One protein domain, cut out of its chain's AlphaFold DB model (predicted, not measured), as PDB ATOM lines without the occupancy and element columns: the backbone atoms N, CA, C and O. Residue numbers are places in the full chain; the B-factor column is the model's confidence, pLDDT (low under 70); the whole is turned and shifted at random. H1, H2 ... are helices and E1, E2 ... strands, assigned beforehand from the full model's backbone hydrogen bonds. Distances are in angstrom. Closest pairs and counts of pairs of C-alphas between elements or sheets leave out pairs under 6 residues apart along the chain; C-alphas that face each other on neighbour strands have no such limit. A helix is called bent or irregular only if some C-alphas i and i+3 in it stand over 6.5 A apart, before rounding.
ATOM      1  N   ILE A   6      21.020 145.077  53.258       94.56
ATOM      2  CA  ILE A   6      20.170 145.471  52.125       94.56
ATOM      3  C   ILE A   6      21.067 145.787  50.932       94.56
ATOM      4  O   ILE A   6      22.013 146.564  51.047       94.56
ATOM      5  N   LEU A   7      20.754 145.192  49.786       94.00
ATOM      6  CA  LEU A   7      21.461 145.349  48.525       94.00
ATOM      7  C   LEU A   7      20.515 145.942  47.488       94.00
ATOM      8  O   LEU A   7      19.369 145.510  47.357       94.00
ATOM      9  N   ARG A   8      21.006 146.906  46.715       93.69
ATOM     10  CA  ARG A   8      20.326 147.390  45.513       93.69
ATOM     11  C   ARG A   8      20.964 146.713  44.311       93.69
ATOM     12  O   ARG A   8      22.102 147.021  43.981       93.69
ATOM     13  N   MET A   9      20.226 145.823  43.664       90.81
ATOM     14  CA  MET A   9      20.786 144.852  42.730       90.81
ATOM     15  C   MET A   9      20.124 144.971  41.360       90.81
ATOM     16  O   MET A   9      18.895 144.984  41.272       90.81
ATOM     17  N   ARG A  10      20.915 145.062  40.285       88.81
ATOM     18  CA  ARG A  10      20.383 145.071  38.912       88.81
ATOM     19  C   ARG A  10      20.084 143.638  38.464       88.81
ATOM     20  O   ARG A  10      20.998 142.825  38.369       88.81
ATOM     21  N   VAL A  11      18.820 143.342  38.161       84.81
ATOM     22  CA  VAL A  11      18.328 141.990  37.836       84.81
ATOM     23  C   VAL A  11      18.104 141.744  36.340       84.81
ATOM     24  O   VAL A  11      17.999 140.587  35.945       84.81
ATOM     25  N   THR A  12      18.090 142.776  35.487       81.19
ATOM     26  CA  THR A  12      18.033 142.587  34.014       81.19
ATOM     27  C   THR A  12      19.407 142.414  33.365       81.19
ATOM     28  O   THR A  12      19.498 142.144  32.167       81.19
ATOM     29  N   GLY A  13      20.475 142.618  34.142       79.56
ATOM     30  CA  GLY A  13      21.851 142.569  33.667       79.56
ATOM     31  C   GLY A  13      22.372 141.145  33.484       79.56
ATOM     32  O   GLY A  13      21.634 140.195  33.247       79.56
ATOM     33  N   HIS A  14      23.685 140.988  33.600       83.88
ATOM     34  CA  HIS A  14      24.317 139.678  33.538       83.88
ATOM     35  C   HIS A  14      23.970 138.880  34.802       83.88
ATOM     36  O   HIS A  14      24.463 139.221  35.875       83.88
ATOM     37  N   ALA A  15      23.162 137.818  34.684       86.81
ATOM     38  CA  ALA A  15      22.728 136.986  35.816       86.81
ATOM     39  C   ALA A  15      23.897 136.627  36.749       86.81
ATOM     40  O   ALA A  15      23.849 136.828  37.957       86.81
ATOM     41  N   MET A  16      25.027 136.225  36.170       87.19
ATOM     42  CA  MET A  16      26.193 135.837  36.958       87.19
ATOM     43  C   MET A  16      26.811 136.967  37.801       87.19
ATOM     44  O   MET A  16      27.354 136.702  38.873       87.19
ATOM     45  N   ALA A  17      26.720 138.225  37.357       87.00
ATOM     46  CA  ALA A  17      27.182 139.364  38.149       87.00
ATOM     47  C   ALA A  17      26.304 139.540  39.396       87.00
ATOM     48  O   ALA A  17      26.819 139.700  40.499       87.00
ATOM     49  N   THR A  18      24.989 139.394  39.231       89.81
ATOM     50  CA  THR A  18      24.011 139.366  40.324       89.81
ATOM     51  C   THR A  18      24.327 138.259  41.335       89.81
ATOM     52  O   THR A  18      24.408 138.512  42.536       89.81
ATOM     53  N   ALA A  19      24.563 137.033  40.858       91.38
ATOM     54  CA  ALA A  19      24.922 135.897  41.705       91.38
ATOM     55  C   ALA A  19      26.218 136.141  42.501       91.38
ATOM     56  O   ALA A  19      26.306 135.814  43.688       91.38
ATOM     57  N   ARG A  20      27.212 136.775  41.869       93.62
ATOM     58  CA  ARG A  20      28.471 137.152  42.520       93.62
ATOM     59  C   ARG A  20      28.270 138.212  43.601       93.62
ATOM     60  O   ARG A  20      28.806 138.048  44.694       93.62
ATOM     61  N   GLU A  21      27.497 139.263  43.332       93.38
ATOM     62  CA  GLU A  21      27.172 140.303  44.321       93.38
ATOM     63  C   GLU A  21      26.490 139.704  45.560       93.38
ATOM     64  O   GLU A  21      26.895 139.997  46.687       93.38
ATOM     65  N   LEU A  22      25.520 138.805  45.361       94.31
ATOM     66  CA  LEU A  22      24.863 138.082  46.455       94.31
ATOM     67  C   LEU A  22      25.849 137.212  47.235       94.31
ATOM     68  O   LEU A  22      25.871 137.258  48.462       94.31
ATOM     69  N   THR A  23      26.702 136.463  46.534       95.50
ATOM     70  CA  THR A  23      27.713 135.595  47.152       95.50
ATOM     71  C   THR A  23      28.716 136.389  47.994       95.50
ATOM     72  O   THR A  23      29.032 135.992  49.115       95.50
ATOM     73  N   LEU A  24      29.182 137.539  47.502       94.56
ATOM     74  CA  LEU A  24      30.061 138.439  48.254       94.56
ATOM     75  C   LEU A  24      29.349 139.044  49.466       94.56
ATOM     76  O   LEU A  24      29.922 139.122  50.543       94.56
ATOM     77  N   ALA A  25      28.086 139.443  49.338       92.06
ATOM     78  CA  ALA A  25      27.343 139.983  50.473       92.06
ATOM     79  C   ALA A  25      27.039 138.917  51.544       92.06
ATOM     80  O   ALA A  25      27.011 139.227  52.743       92.06
ATOM     81  N   ALA A  26      26.848 137.668  51.115       92.38
ATOM     82  CA  ALA A  26      26.561 136.515  51.956       92.38
ATOM     83  C   ALA A  26      27.789 135.856  52.589       92.38
ATOM     84  O   ALA A  26      27.644 135.071  53.535       92.38
ATOM     85  N   SER A  27      28.998 136.209  52.137       90.56
ATOM     86  CA  SER A  27      30.253 135.658  52.655       90.56
ATOM     87  C   SER A  27      30.438 135.873  54.155       90.56
ATOM     88  O   SER A  27      31.123 135.083  54.800       90.56
ATOM     89  N   ASP A  28      29.780 136.891  54.712       86.62
ATOM     90  CA  ASP A  28      29.866 137.278  56.124       86.62
ATOM     91  C   ASP A  28      28.800 136.597  57.000       86.62
ATOM     92  O   ASP A  28      28.401 137.137  58.030       86.62
ATOM     93  N   GLY A  29      28.297 135.435  56.576       90.56
ATOM     94  CA  GLY A  29      27.296 134.674  57.326       90.56
ATOM     95  C   GLY A  29      25.878 135.197  57.122       90.56
ATOM     96  O   GLY A  29      25.155 135.410  58.090       90.56
ATOM     97  N   TYR A  30      25.481 135.408  55.866       93.19
ATOM     98  CA  TYR A  30      24.101 135.747  55.524       93.19
ATOM     99  C   TYR A  30      23.512 134.745  54.533       93.19
ATOM    100  O   TYR A  30      24.241 134.094  53.787       93.19
ATOM    101  N   GLN A  31      22.185 134.674  54.530       94.50
ATOM    102  CA  GLN A  31      21.358 133.911  53.600       94.50
ATOM    103  C   GLN A  31      20.281 134.810  52.994       94.50
ATOM    104  O   GLN A  31      20.026 135.915  53.490       94.50
ATOM    105  N   TYR A  32      19.625 134.345  51.940       95.44
ATOM    106  CA  TYR A  32      18.558 135.113  51.311       95.44
ATOM    107  C   TYR A  32      17.382 135.356  52.266       95.44
ATOM    108  O   TYR A  32      16.903 134.441  52.935       95.44
ATOM    109  N   GLY A  33      16.924 136.606  52.354       94.69
ATOM    110  CA  GLY A  33      15.757 136.976  53.156       94.69
ATOM    111  C   GLY A  33      14.514 137.309  52.337       94.69
ATOM    112  O   GLY A  33      13.407 137.169  52.856       94.69
ATOM    113  N   GLY A  34      14.696 137.750  51.093       94.19
ATOM    114  CA  GLY A  34      13.639 138.150  50.169       94.19
ATOM    115  C   GLY A  34      14.029 139.380  49.349       94.19
ATOM    116  O   GLY A  34      15.139 139.912  49.473       94.19
ATOM    117  N   HIS A  35      13.107 139.838  48.504       94.31
ATOM    118  CA  HIS A  35      13.303 141.025  47.683       94.31
ATOM    119  C   HIS A  35      12.034 141.872  47.542       94.31
ATOM    120  O   HIS A  35      10.914 141.417  47.768       94.31
ATOM    121  N   ALA A  36      12.229 143.131  47.158       90.62
ATOM    122  CA  ALA A  36      11.181 144.046  46.735       90.62
ATOM    123  C   ALA A  36      11.535 144.642  45.368       90.62
ATOM    124  O   ALA A  36      12.667 145.079  45.135       90.62
ATOM    125  N   HIS A  37      10.551 144.675  44.470       85.06
ATOM    126  CA  HIS A  37      10.703 145.236  43.132       85.06
ATOM    127  C   HIS A  37      10.850 146.756  43.188       85.06
ATOM    128  O   HIS A  37      10.005 147.450  43.757       85.06
ATOM    129  N   VAL A  38      11.880 147.289  42.531       82.06
ATOM    130  CA  VAL A  38      11.948 148.715  42.203       82.06
ATOM    131  C   VAL A  38      11.463 148.864  40.769       82.06
ATOM    132  O   VAL A  38      12.226 148.696  39.816       82.06
ATOM    133  N   LEU A  39      10.165 149.138  40.622       71.44
ATOM    134  CA  LEU A  39       9.545 149.314  39.313       71.44
ATOM    135  C   LEU A  39      10.104 150.565  38.628       71.44
ATOM    136  O   LEU A  39       9.964 151.683  39.126       71.44
ATOM    137  N   GLY A  40      10.722 150.366  37.467       65.75
ATOM    138  CA  GLY A  40      11.035 151.435  36.532       65.75
ATOM    139  C   GLY A  40       9.840 151.695  35.619       65.75
ATOM    140  O   GLY A  40       9.193 150.757  35.155       65.75
ATOM    141  N   VAL A  41       9.557 152.968  35.335       59.88
ATOM    142  CA  VAL A  41       8.596 153.384  34.303       59.88
ATOM    143  C   VAL A  41       9.384 154.081  33.199       59.88
ATOM    144  O   VAL A  41      10.021 155.102  33.451       59.88
ATOM    145  N   GLY A  42       9.373 153.535  31.982       59.91
ATOM    146  CA  GLY A  42      10.105 154.124  30.859       59.91
ATOM    147  C   GLY A  42       9.989 153.334  29.554       59.91
ATOM    148  O   GLY A  42       9.650 152.154  29.554       59.91
ATOM    149  N   GLY A  43      10.265 153.994  28.427       52.72
ATOM    150  CA  GLY A  43      10.511 153.352  27.132       52.72
ATOM    151  C   GLY A  43      12.017 153.282  26.891       52.72
ATOM    152  O   GLY A  43      12.647 154.314  26.678       52.72
ATOM    153  N   GLY A  44      12.614 152.094  26.996       46.22
ATOM    154  CA  GLY A  44      14.065 151.896  26.902       46.22
ATOM    155  C   GLY A  44      14.439 150.885  25.822       46.22
ATOM    156  O   GLY A  44      13.731 149.904  25.641       46.22
ATOM    157  N   ALA A  45      15.577 151.107  25.154       44.47
ATOM    158  CA  ALA A  45      16.047 150.456  23.919       44.47
ATOM    159  C   ALA A  45      16.060 148.909  23.869       44.47
ATOM    160  O   ALA A  45      16.169 148.344  22.785       44.47
ATOM    161  N   ILE A  46      15.950 148.221  25.010       46.62
ATOM    162  CA  ILE A  46      15.841 146.750  25.088       46.62
ATOM    163  C   ILE A  46      14.414 146.286  24.739       46.62
ATOM    164  O   ILE A  46      14.200 145.171  24.268       46.62
ATOM    165  N   TYR A  47      13.438 147.171  24.911       50.34
ATOM    166  CA  TYR A  47      12.044 146.972  24.574       50.34
ATOM    167  C   TYR A  47      11.752 147.870  23.373       50.34
ATOM    168  O   TYR A  47      11.927 149.082  23.427       50.34
ATOM    169  N   THR A  48      11.328 147.290  22.257       48.56
ATOM    170  CA  THR A  48      11.102 147.966  20.967       48.56
ATOM    171  C   THR A  48       9.972 149.013  20.980       48.56
ATOM    172  O   THR A  48       9.405 149.314  19.930       48.56
ATOM    173  N   ARG A  49       9.565 149.544  22.147       50.09
ATOM    174  CA  ARG A  49       8.328 150.313  22.309       50.09
ATOM    175  C   ARG A  49       8.427 151.503  23.275       50.09
ATOM    176  O   ARG A  49       9.213 151.465  24.219       50.09
ATOM    177  N   PRO A  50       7.586 152.541  23.083       51.12
ATOM    178  CA  PRO A  50       7.745 153.847  23.737       51.12
ATOM    179  C   PRO A  50       7.350 153.896  25.223       51.12
ATOM    180  O   PRO A  50       7.646 154.886  25.886       51.12
ATOM    181  N   SER A  51       6.661 152.878  25.755       57.19
ATOM    182  CA  SER A  51       6.147 152.895  27.133       57.19
ATOM    183  C   SER A  51       5.910 151.491  27.697       57.19
ATOM    184  O   SER A  51       5.160 150.719  27.099       57.19
ATOM    185  N   GLY A  52       6.478 151.201  28.871       62.59
ATOM    186  CA  GLY A  52       6.202 150.013  29.684       62.59
ATOM    187  C   GLY A  52       6.693 150.199  31.126       62.59
ATOM    188  O   GLY A  52       7.439 151.138  31.416       62.59
ATOM    189  N   ALA A  53       6.259 149.321  32.032       63.69
ATOM    190  CA  ALA A  53       6.896 149.157  33.338       63.69
ATOM    191  C   ALA A  53       7.741 147.878  33.323       63.69
ATOM    192  O   ALA A  53       7.359 146.892  32.687       63.69
ATOM    193  N   TYR A  54       8.899 147.926  33.974       71.25
ATOM    194  CA  TYR A  54       9.830 146.805  34.038       71.25
ATOM    195  C   TYR A  54      10.583 146.781  35.366       71.25
ATOM    196  O   TYR A  54      10.810 147.817  35.998       71.25
ATOM    197  N   THR A  55      10.994 145.584  35.780       74.19
ATOM    198  CA  THR A  55      11.869 145.393  36.941       74.19
ATOM    199  C   THR A  55      13.315 145.361  36.460       74.19
ATOM    200  O   THR A  55      13.770 144.332  35.975       74.19
ATOM    201  N   ASP A  56      14.045 146.473  36.591       80.38
ATOM    202  CA  ASP A  56      15.504 146.500  36.365       80.38
ATOM    203  C   ASP A  56      16.298 146.270  37.643       80.38
ATOM    204  O   ASP A  56      17.370 145.670  37.634       80.38
ATOM    205  N   VAL A  57      15.761 146.752  38.759       85.62
ATOM    206  CA  VAL A  57      16.444 146.764  40.043       85.62
ATOM    207  C   VAL A  57      15.536 146.153  41.100       85.62
ATOM    208  O   VAL A  57      14.343 146.444  41.151       85.62
ATOM    209  N   CYS A  58      16.120 145.348  41.978       89.69
ATOM    210  CA  CYS A  58      15.476 144.868  43.192       89.69
ATOM    211  C   CYS A  58      16.231 145.380  44.419       89.69
ATOM    212  O   CYS A  58      17.456 145.529  44.399       89.69
ATOM    213  N   LEU A  59      15.492 145.638  45.495       93.69
ATOM    214  CA  LEU A  59      16.062 145.710  46.834       93.69
ATOM    215  C   LEU A  59      16.022 144.302  47.415       93.69
ATOM    216  O   LEU A  59      14.940 143.777  47.655       93.69
ATOM    217  N   VAL A  60      17.183 143.691  47.609       94.06
ATOM    218  CA  VAL A  60      17.314 142.370  48.230       94.06
ATOM    219  C   VAL A  60      17.750 142.565  49.669       94.06
ATOM    220  O   VAL A  60      18.700 143.308  49.914       94.06
ATOM    221  N   TRP A  61      17.098 141.901  50.621       95.88
ATOM    222  CA  TRP A  61      17.611 141.828  51.986       95.88
ATOM    223  C   TRP A  61      18.138 140.429  52.285       95.88
ATOM    224  O   TRP A  61      17.560 139.415  51.891       95.88
ATOM    225  N   LEU A  62      19.261 140.383  52.992       96.00
ATOM    226  CA  LEU A  62      19.873 139.156  53.468       96.00
ATOM    227  C   LEU A  62      19.693 139.056  54.978       96.00
ATOM    228  O   LEU A  62      19.942 140.016  55.719       96.00
ATOM    229  N   ASN A  63      19.279 137.877  55.424       95.50
ATOM    230  CA  ASN A  63      19.131 137.554  56.831       95.50
ATOM    231  C   ASN A  63      20.437 136.964  57.376       95.50
ATOM    232  O   ASN A  63      21.107 136.218  56.662       95.50
ATOM    233  N   PRO A  64      20.785 137.236  58.639       93.81
ATOM    234  CA  PRO A  64      21.865 136.539  59.325       93.81
ATOM    235  C   PRO A  64      21.689 135.015  59.259       93.81
ATOM    236  O   PRO A  64      20.576 134.493  59.382       93.81
ATOM    237  N   ALA A  65      22.792 134.299  59.075       90.19
ATOM    238  CA  ALA A  65      22.837 132.851  58.950       90.19
ATOM    239  C   ALA A  65      23.999 132.270  59.762       90.19
ATOM    240  O   ALA A  65      25.014 132.917  60.006       90.19
ATOM    241  N   LYS A  66      23.876 130.996  60.153       85.69
ATOM    242  CA  LYS A  66      24.942 130.282  60.882       85.69
ATOM    243  C   LYS A  66      26.189 130.026  60.029       85.69
ATOM    244  O   LYS A  66      27.243 129.702  60.565       85.69
ATOM    245  N   SER A  67      26.055 130.112  58.709       86.25
ATOM    246  CA  SER A  67      27.127 129.869  57.749       86.25
ATOM    247  C   SER A  67      26.905 130.722  56.503       86.25
ATOM    248  O   SER A  67      25.775 131.116  56.227       86.25
ATOM    249  N   SER A  68      27.980 131.024  55.777       88.31
ATOM    250  CA  SER A  68      27.921 131.775  54.522       88.31
ATOM    251  C   SER A  68      27.179 130.995  53.439       88.31
ATOM    252  O   SER A  68      27.459 129.811  53.254       88.31
ATOM    253  N   SER A  69      26.284 131.647  52.704       94.00
ATOM    254  CA  SER A  69      25.639 131.065  51.523       94.00
ATOM    255  C   SER A  69      26.392 131.402  50.236       94.00
ATOM    256  O   SER A  69      27.073 132.425  50.146       94.00
ATOM    257  N   LEU A  70      26.259 130.539  49.230       96.38
ATOM    258  CA  LEU A  70      26.698 130.794  47.856       96.38
ATOM    259  C   LEU A  70      25.475 130.931  46.957       96.38
ATOM    260  O   LEU A  70      24.461 130.275  47.196       96.38
ATOM    261  N   PHE A  71      25.584 131.741  45.907       96.56
ATOM    262  CA  PHE A  71      24.475 132.005  45.000       96.56
ATOM    263  C   PHE A  71      24.852 131.730  43.558       96.56
ATOM    264  O   PHE A  71      25.914 132.137  43.094       96.56
ATOM    265  N   HIS A  72      23.925 131.105  42.843       96.44
ATOM    266  CA  HIS A  72      23.893 131.034  41.390       96.44
ATOM    267  C   HIS A  72      22.618 131.711  40.900       96.44
ATOM    268  O   HIS A  72      21.616 131.775  41.612       96.44
ATOM    269  N   SER A  73      22.624 132.207  39.668       95.38
ATOM    270  CA  SER A  73      21.385 132.670  39.060       95.38
ATOM    271  C   SER A  73      21.361 132.480  37.555       95.38
ATOM    272  O   SER A  73      22.395 132.278  36.917       95.38
ATOM    273  N   TRP A  74      20.153 132.520  37.001       94.88
ATOM    274  CA  TRP A  74      19.870 132.309  35.588       94.88
ATOM    275  C   TRP A  74      18.823 133.308  35.116       94.88
ATOM    276  O   TRP A  74      17.886 133.622  35.847       94.88
ATOM    277  N   ILE A  75      18.943 133.769  33.871       91.38
ATOM    278  CA  ILE A  75      17.863 134.495  33.196       91.38
ATOM    279  C   ILE A  75      17.204 133.540  32.212       91.38
ATOM    280  O   ILE A  75      17.833 133.090  31.255       91.38
ATOM    281  N   VAL A  76      15.929 133.253  32.448       89.25
ATOM    282  CA  VAL A  76      15.134 132.323  31.647       89.25
ATOM    283  C   VAL A  76      14.110 133.117  30.859       89.25
ATOM    284  O   VAL A  76      13.183 133.685  31.436       89.25
ATOM    285  N   ARG A  77      14.280 133.176  29.537       84.50
ATOM    286  CA  ARG A  77      13.358 133.870  28.627       84.50
ATOM    287  C   ARG A  77      12.319 132.890  28.089       84.50
ATOM    288  O   ARG A  77      12.661 131.775  27.698       84.50
ATOM    289  N   HIS A  78      11.056 133.293  28.020       76.69
ATOM    290  CA  HIS A  78       9.983 132.431  27.512       76.69
ATOM    291  C   HIS A  78       8.916 133.234  26.756       76.69
ATOM    292  O   HIS A  78       8.818 134.453  26.899       76.69
ATOM    293  N   ARG A  79       8.109 132.552  25.935       65.00
ATOM    294  CA  ARG A  79       6.961 133.142  25.236       65.00
ATOM    295  C   ARG A  79       5.668 132.547  25.807       65.00
ATOM    296  O   ARG A  79       5.007 131.736  25.178       65.00
ATOM    297  N   GLY A  80       5.301 132.963  27.022       63.12
ATOM    298  CA  GLY A  80       4.059 132.541  27.696       63.12
ATOM    299  C   GLY A  80       4.257 131.549  28.849       63.12
ATOM    300  O   GLY A  80       5.278 130.873  28.937       63.12
ATOM    301  N   SER A  81       3.296 131.491  29.776       61.78
ATOM    302  CA  SER A  81       3.469 130.880  31.109       61.78
ATOM    303  C   SER A  81       3.647 129.357  31.125       61.78
ATOM    304  O   SER A  81       4.347 128.837  31.992       61.78
ATOM    305  N   LYS A  82       3.053 128.624  30.172       66.50
ATOM    306  CA  LYS A  82       3.201 127.156  30.093       66.50
ATOM    307  C   LYS A  82       4.615 126.718  29.699       66.50
ATOM    308  O   LYS A  82       5.039 125.647  30.113       66.50
ATOM    309  N   GLU A  83       5.345 127.542  28.948       71.00
ATOM    310  CA  GLU A  83       6.715 127.238  28.510       71.00
ATOM    311  C   GLU A  83       7.766 127.533  29.591       71.00
ATOM    312  O   GLU A  83       8.876 127.008  29.539       71.00
ATOM    313  N   THR A  84       7.445 128.372  30.582       74.38
ATOM    314  CA  THR A  84       8.405 128.781  31.615       74.38
ATOM    315  C   THR A  84       8.866 127.599  32.459       74.38
ATOM    316  O   THR A  84      10.066 127.421  32.659       74.38
ATOM    317  N   LEU A  85       7.926 126.779  32.941       78.62
ATOM    318  CA  LEU A  85       8.243 125.651  33.820       78.62
ATOM    319  C   LEU A  85       9.094 124.603  33.102       78.62
ATOM    320  O   LEU A  85      10.108 124.184  33.651       78.62
ATOM    321  N   SER A  86       8.765 124.273  31.850       84.12
ATOM    322  CA  SER A  86       9.560 123.331  31.051       84.12
ATOM    323  C   SER A  86      10.987 123.817  30.784       84.12
ATOM    324  O   SER A  86      11.883 123.001  30.598       84.12
ATOM    325  N   LYS A  87      11.223 125.137  30.766       85.69
ATOM    326  CA  LYS A  87      12.575 125.708  30.638       85.69
ATOM    327  C   LYS A  87      13.321 125.782  31.971       85.69
ATOM    328  O   LYS A  87      14.544 125.687  31.988       85.69
ATOM    329  N   LEU A  88      12.602 125.980  33.075       90.56
ATOM    330  CA  LEU A  88      13.180 126.059  34.417       90.56
ATOM    331  C   LEU A  88      13.560 124.689  34.972       90.56
ATOM    332  O   LEU A  88      14.572 124.589  35.655       90.56
ATOM    333  N   GLU A  89      12.775 123.649  34.699       92.81
ATOM    334  CA  GLU A  89      12.962 122.317  35.282       92.81
ATOM    335  C   GLU A  89      14.381 121.751  35.057       92.81
ATOM    336  O   GLU A  89      15.033 121.444  36.057       92.81
ATOM    337  N   PRO A  90      14.959 121.755  33.836       93.06
ATOM    338  CA  PRO A  90      16.338 121.298  33.634       93.06
ATOM    339  C   PRO A  90      17.389 122.121  34.400       93.06
ATOM    340  O   PRO A  90      18.395 121.578  34.861       93.06
ATOM    341  N   ILE A  91      17.157 123.431  34.567       94.75
ATOM    342  CA  ILE A  91      18.032 124.323  35.346       94.75
ATOM    343  C   ILE A  91      17.944 123.966  36.831       94.75
ATOM    344  O   ILE A  91      18.970 123.831  37.492       94.75
ATOM    345  N   ILE A  92      16.728 123.774  37.348       95.38
ATOM    346  CA  ILE A  92      16.487 123.393  38.742       95.38
ATOM    347  C   ILE A  92      17.141 122.047  39.045       95.38
ATOM    348  O   ILE A  92      17.829 121.917  40.053       95.38
ATOM    349  N   GLU A  93      16.980 121.053  38.173       93.94
ATOM    350  CA  GLU A  93      17.629 119.748  38.321       93.94
ATOM    351  C   GLU A  93      19.159 119.851  38.297       93.94
ATOM    352  O   GLU A  93      19.850 119.188  39.075       93.94
ATOM    353  N   TYR A  94      19.715 120.684  37.415       94.25
ATOM    354  CA  TYR A  94      21.152 120.934  37.358       94.25
ATOM    355  C   TYR A  94      21.682 121.595  38.637       94.25
ATOM    356  O   TYR A  94      22.656 121.106  39.215       94.25
ATOM    357  N   GLU A  95      21.034 122.651  39.117       95.44
ATOM    358  CA  GLU A  95      21.451 123.375  40.321       95.44
ATOM    359  C   GLU A  95      21.261 122.537  41.594       95.44
ATOM    360  O   GLU A  95      22.178 122.446  42.414       95.44
ATOM    361  N   ASN A  96      20.145 121.809  41.717       94.50
ATOM    362  CA  ASN A  96      19.886 120.910  42.847       94.50
ATOM    363  C   ASN A  96      20.975 119.839  42.992       94.50
ATOM    364  O   ASN A  96      21.393 119.534  44.110       94.50
ATOM    365  N   ARG A  97      21.483 119.295  41.877       91.31
ATOM    366  CA  ARG A  97      22.610 118.344  41.897       91.31
ATOM    367  C   ARG A  97      23.904 118.969  42.410       91.31
ATOM    368  O   ARG A  97      24.667 118.291  43.087       91.31
ATOM    369  N   ASN A  98      24.110 120.258  42.157       91.44
ATOM    370  CA  ASN A  98      25.222 121.043  42.695       91.44
ATOM    371  C   ASN A  98      24.948 121.568  44.119       91.44
ATOM    372  O   ASN A  98      25.711 122.380  44.647       91.44
ATOM    373  N   GLY A  99      23.866 121.115  44.762       93.69
ATOM    374  CA  GLY A  99      23.468 121.495  46.116       93.69
ATOM    375  C   GLY A  99      22.877 122.899  46.245       93.69
ATOM    376  O   GLY A  99      22.718 123.383  47.366       93.69
ATOM    377  N   PHE A 100      22.547 123.542  45.128       96.00
ATOM    378  CA  PHE A 100      21.847 124.819  45.081       96.00
ATOM    379  C   PHE A 100      20.341 124.589  45.002       96.00
ATOM    380  O   PHE A 100      19.882 123.743  44.249       96.00
ATOM    381  N   ARG A 101      19.549 125.349  45.757       96.94
ATOM    382  CA  ARG A 101      18.084 125.266  45.741       96.94
ATOM    383  C   ARG A 101      17.517 126.534  45.137       96.94
ATOM    384  O   ARG A 101      17.985 127.620  45.470       96.94
ATOM    385  N   LEU A 102      16.504 126.405  44.285       97.00
ATOM    386  CA  LEU A 102      15.748 127.562  43.814       97.00
ATOM    387  C   LEU A 102      15.076 128.231  45.020       97.00
ATOM    388  O   LEU A 102      14.270 127.596  45.701       97.00
ATOM    389  N   ILE A 103      15.416 129.490  45.277       96.69
ATOM    390  CA  ILE A 103      14.870 130.271  46.396       96.69
ATOM    391  C   ILE A 103      13.936 131.380  45.930       96.69
ATOM    392  O   ILE A 103      13.060 131.786  46.689       96.69
ATOM    393  N   ASP A 104      14.106 131.860  44.697       94.62
ATOM    394  CA  ASP A 104      13.271 132.925  44.162       94.62
ATOM    395  C   ASP A 104      13.223 132.934  42.630       94.62
ATOM    396  O   ASP A 104      14.170 132.530  41.946       94.62
ATOM    397  N   LEU A 105      12.115 133.444  42.100       91.75
ATOM    398  CA  LEU A 105      11.888 133.719  40.687       91.75
ATOM    399  C   LEU A 105      11.435 135.171  40.562       91.75
ATOM    400  O   LEU A 105      10.253 135.476  40.701       91.75
ATOM    401  N   VAL A 106      12.372 136.065  40.255       89.00
ATOM    402  CA  VAL A 106      12.062 137.487  40.085       89.00
ATOM    403  C   VAL A 106      11.527 137.703  38.666       89.00
ATOM    404  O   VAL A 106      12.289 137.528  37.707       89.00
ATOM    405  N   PRO A 107      10.251 138.080  38.477       85.56
ATOM    406  CA  PRO A 107       9.744 138.423  37.157       85.56
ATOM    407  C   PRO A 107      10.467 139.656  36.603       85.56
ATOM    408  O   PRO A 107      10.492 140.734  37.206       85.56
ATOM    409  N   LEU A 108      11.043 139.501  35.414       81.94
ATOM    410  CA  LEU A 108      11.555 140.597  34.600       81.94
ATOM    411  C   LEU A 108      10.402 141.064  33.711       81.94
ATOM    412  O   LEU A 108      10.328 140.752  32.519       81.94
ATOM    413  N   ASP A 109       9.431 141.722  34.344       69.62
ATOM    414  CA  ASP A 109       8.210 142.150  33.678       69.62
ATOM    415  C   ASP A 109       8.505 143.102  32.520       69.62
ATOM    416  O   ASP A 109       9.351 143.991  32.607       69.62
ATOM    417  N   GLY A 110       7.759 142.917  31.436       60.03
ATOM    418  CA  GLY A 110       7.514 143.941  30.437       60.03
ATOM    419  C   GLY A 110       6.012 143.970  30.226       60.03
ATOM    420  O   GLY A 110       5.473 143.080  29.576       60.03
ATOM    421  N   PHE A 111       5.308 144.939  30.811       56.28
ATOM    422  CA  PHE A 111       3.865 145.068  30.583       56.28
ATOM    423  C   PHE A 111       3.611 145.302  29.086       56.28
ATOM    424  O   PHE A 111       3.866 146.391  28.569       56.28
ATOM    425  N   MET A 112       3.131 144.274  28.382       50.91
ATOM    426  CA  MET A 112       2.801 144.348  26.960       50.91
ATOM    427  C   MET A 112       1.328 144.729  26.802       50.91
ATOM    428  O   MET A 112       0.451 144.114  27.401       50.91
ATOM    429  N   LYS A 113       1.058 145.779  26.021       43.06
ATOM    430  CA  LYS A 113      -0.284 146.362  25.854       43.06
ATOM    431  C   LYS A 113      -1.069 145.776  24.671       43.06
ATOM    432  O   LYS A 113      -2.099 146.330  24.301       43.06
ATOM    433  N   ASP A 114      -0.603 144.677  24.092       43.62
ATOM    434  CA  ASP A 114      -1.205 144.084  22.896       43.62
ATOM    435  C   ASP A 114      -1.939 142.800  23.274       43.62
ATOM    436  O   ASP A 114      -1.670 142.232  24.330       43.62
ATOM    437  N   GLU A 115      -2.853 142.369  22.404       44.00
ATOM    438  CA  GLU A 115      -3.951 141.389  22.556       44.00
ATOM    439  C   GLU A 115      -3.653 140.047  23.277       44.00
ATOM    440  O   GLU A 115      -4.568 139.262  23.509       44.00
ATOM    441  N   ALA A 116      -2.410 139.785  23.693       47.25
ATOM    442  CA  ALA A 116      -1.978 138.643  24.501       47.25
ATOM    443  C   ALA A 116      -2.005 138.866  26.037       47.25
ATOM    444  O   ALA A 116      -1.780 137.915  26.784       47.25
ATOM    445  N   GLY A 117      -2.292 140.078  26.530       48.94
ATOM    446  CA  GLY A 117      -2.366 140.382  27.972       48.94
ATOM    447  C   GLY A 117      -0.998 140.573  28.666       48.94
ATOM    448  O   GLY A 117       0.043 140.538  28.008       48.94
ATOM    449  N   PRO A 118      -0.972 140.818  29.996       51.34
ATOM    450  CA  PRO A 118       0.264 141.011  30.759       51.34
ATOM    451  C   PRO A 118       1.062 139.704  30.805       51.34
ATOM    452  O   PRO A 118       0.691 138.761  31.501       51.34
ATOM    453  N   GLY A 119       2.153 139.634  30.047       56.97
ATOM    454  CA  GLY A 119       3.060 138.490  30.050       56.97
ATOM    455  C   GLY A 119       4.437 138.892  30.559       56.97
ATOM    456  O   GLY A 119       5.092 139.739  29.955       56.97
ATOM    457  N   THR A 120       4.900 138.267  31.639       61.22
ATOM    458  CA  THR A 120       6.321 138.272  32.001       61.22
ATOM    459  C   THR A 120       7.113 137.644  30.844       61.22
ATOM    460  O   THR A 120       6.725 136.595  30.326       61.22
ATOM    461  N   VAL A 121       8.178 138.310  30.381       72.19
ATOM    462  CA  VAL A 121       8.979 137.870  29.212       72.19
ATOM    463  C   VAL A 121      10.181 137.025  29.644       72.19
ATOM    464  O   VAL A 121      10.702 136.203  28.883       72.19
ATOM    465  N   ALA A 122      10.641 137.226  30.877       84.25
ATOM    466  CA  ALA A 122      11.739 136.477  31.451       84.25
ATOM    467  C   ALA A 122      11.648 136.425  32.978       84.25
ATOM    468  O   ALA A 122      11.090 137.321  33.607       84.25
ATOM    469  N   TYR A 123      12.260 135.407  33.568       88.69
ATOM    470  CA  TYR A 123      12.469 135.313  35.008       88.69
ATOM    471  C   TYR A 123      13.959 135.338  35.318       88.69
ATOM    472  O   TYR A 123      14.757 134.727  34.605       88.69
ATOM    473  N   HIS A 124      14.319 136.012  36.404       92.25
ATOM    474  CA  HIS A 124      15.611 135.855  37.048       92.25
ATOM    475  C   HIS A 124      15.460 134.797  38.145       92.25
ATOM    476  O   HIS A 124      14.889 135.061  39.203       92.25
ATOM    477  N   ALA A 125      15.939 133.589  37.873       94.88
ATOM    478  CA  ALA A 125      15.929 132.495  38.828       94.88
ATOM    479  C   ALA A 125      17.155 132.588  39.732       94.88
ATOM    480  O   ALA A 125      18.282 132.580  39.236       94.88
ATOM    481  N   ILE A 126      16.934 132.695  41.040       96.00
ATOM    482  CA  ILE A 126      17.986 132.808  42.049       96.00
ATOM    483  C   ILE A 126      18.061 131.493  42.813       96.00
ATOM    484  O   ILE A 126      17.060 130.993  43.330       96.00
ATOM    485  N   PHE A 127      19.266 130.951  42.898       97.50
ATOM    486  CA  PHE A 127      19.554 129.712  43.584       97.50
ATOM    487  C   PHE A 127      20.530 129.953  44.727       97.50
ATOM    488  O   PHE A 127      21.515 130.672  44.569       97.50
ATOM    489  N   GLU A 128      20.280 129.313  45.864       97.19
ATOM    490  CA  GLU A 128      21.112 129.412  47.056       97.19
ATOM    491  C   GLU A 128      21.625 128.039  47.470       97.19
ATOM    492  O   GLU A 128      20.877 127.062  47.560       97.19
ATOM    493  N   ARG A 129      22.913 127.983  47.785       95.81
ATOM    494  CA  ARG A 129      23.543 126.858  48.455       95.81
ATOM    495  C   ARG A 129      23.905 127.273  49.876       95.81
ATOM    496  O   ARG A 129      24.820 128.071  50.081       95.81
ATOM    497  N   GLY A 130      23.198 126.693  50.845       91.31
ATOM    498  CA  GLY A 130      23.475 126.882  52.269       91.31
ATOM    499  C   GLY A 130      24.872 126.387  52.652       91.31
ATOM    500  O   GLY A 130      25.409 125.453  52.050       91.31
TER     501      GLY A 130
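This is residues 6 to 130 of the 475 residues of an uncharacterized protein of Firmicutes bacterium (UniProt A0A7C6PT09). Two twisted three-stranded antiparallel sheets, E1 E3 E2 and E4 E6 E5, sit face to face as a sandwich, their strands nearly aligned at 12 degrees. H1 is tucked along one side between the sheets, next to E1 and E4, and H2 covers the other face of E4 E6 E5. The printed part has 125 residues with two named helices and six named strands, in the order E1 H1 E2 E3 E4 H2 E5 E6, class mixed. It is compact, with a radius of gyration of the C-alphas of 15.2 A, yet elongated in outline, 49 by 30 by 19 A.

E1, residues 6 to 10, is an edge strand antiparallel to the inner strand E3, residues 52 to 64, with N 7 and O 60 at 2.8 A. E2, residues 30 to 42, is the other edge strand and forms a hairpin with E3, with N 36 and O 59 at 2.8 A. E2 bends by 58 degrees at residue 33. In the second sheet E4, residues 70 to 77, is antiparallel to E6, residues 120 to 129, with N 74 and O 125 at 2.9 A. E5, residues 101 to 109, forms a hairpin with E6, with N 106 and O 124 at 2.9 A. Between the sheets, the closest C-alphas of E3 and E5 are those of Tyr 54 and Asp 109, 4.9 A. H1, residues 15 to 26, is over E4 at a height over the sheet of 6.4 A and runs along the strands, at 21 degrees to E4 on the local plane; their closest C-alphas are those of Thr 23 and Leu 70, 5.0 A. H1 is also on the sheet E1 E3 E2, over none of its strands. H2, residues 81 to 97, is on the sheet E4 E6 E5 on the opposite face from H1, three layers in all, at a height over the sheet of 9.1 A; the closest C-alphas of H2 and E5 are those of Ile 92 and Leu 102, 6.6 A. H1 and H2 are apart. E1, H1, E2 and E4, H2, E5 are split strand-helix-strand units, two same-way strands with another strand between them, each with a right-handed crossover. In H1 every O i to N i+4 pair is within hydrogen-bond range; in H2 9 of 13 are.

E1 begins at C-alpha 6 (20.170, 145.471, 52.125). E2 is 33.8 A long, E3 36.1 A and E6 26.4 A, ending at C-alpha 129 (23.543, 126.858, 48.455). H1 is 16.6 A and H2 25.3 A long; H2 is only just irregular, with C-alphas 87 and 90 6.53 A apart, and has a kink of 28 degrees near residue 88.

The two C-alphas farthest apart are those of Lys 66 and Glu 115, 49.3 A. The printed part has no cut and no long link. The mean pLDDT of the printed part is 81.5; residues 40 to 53, 79 to 82 and 109 to 120 are under 70.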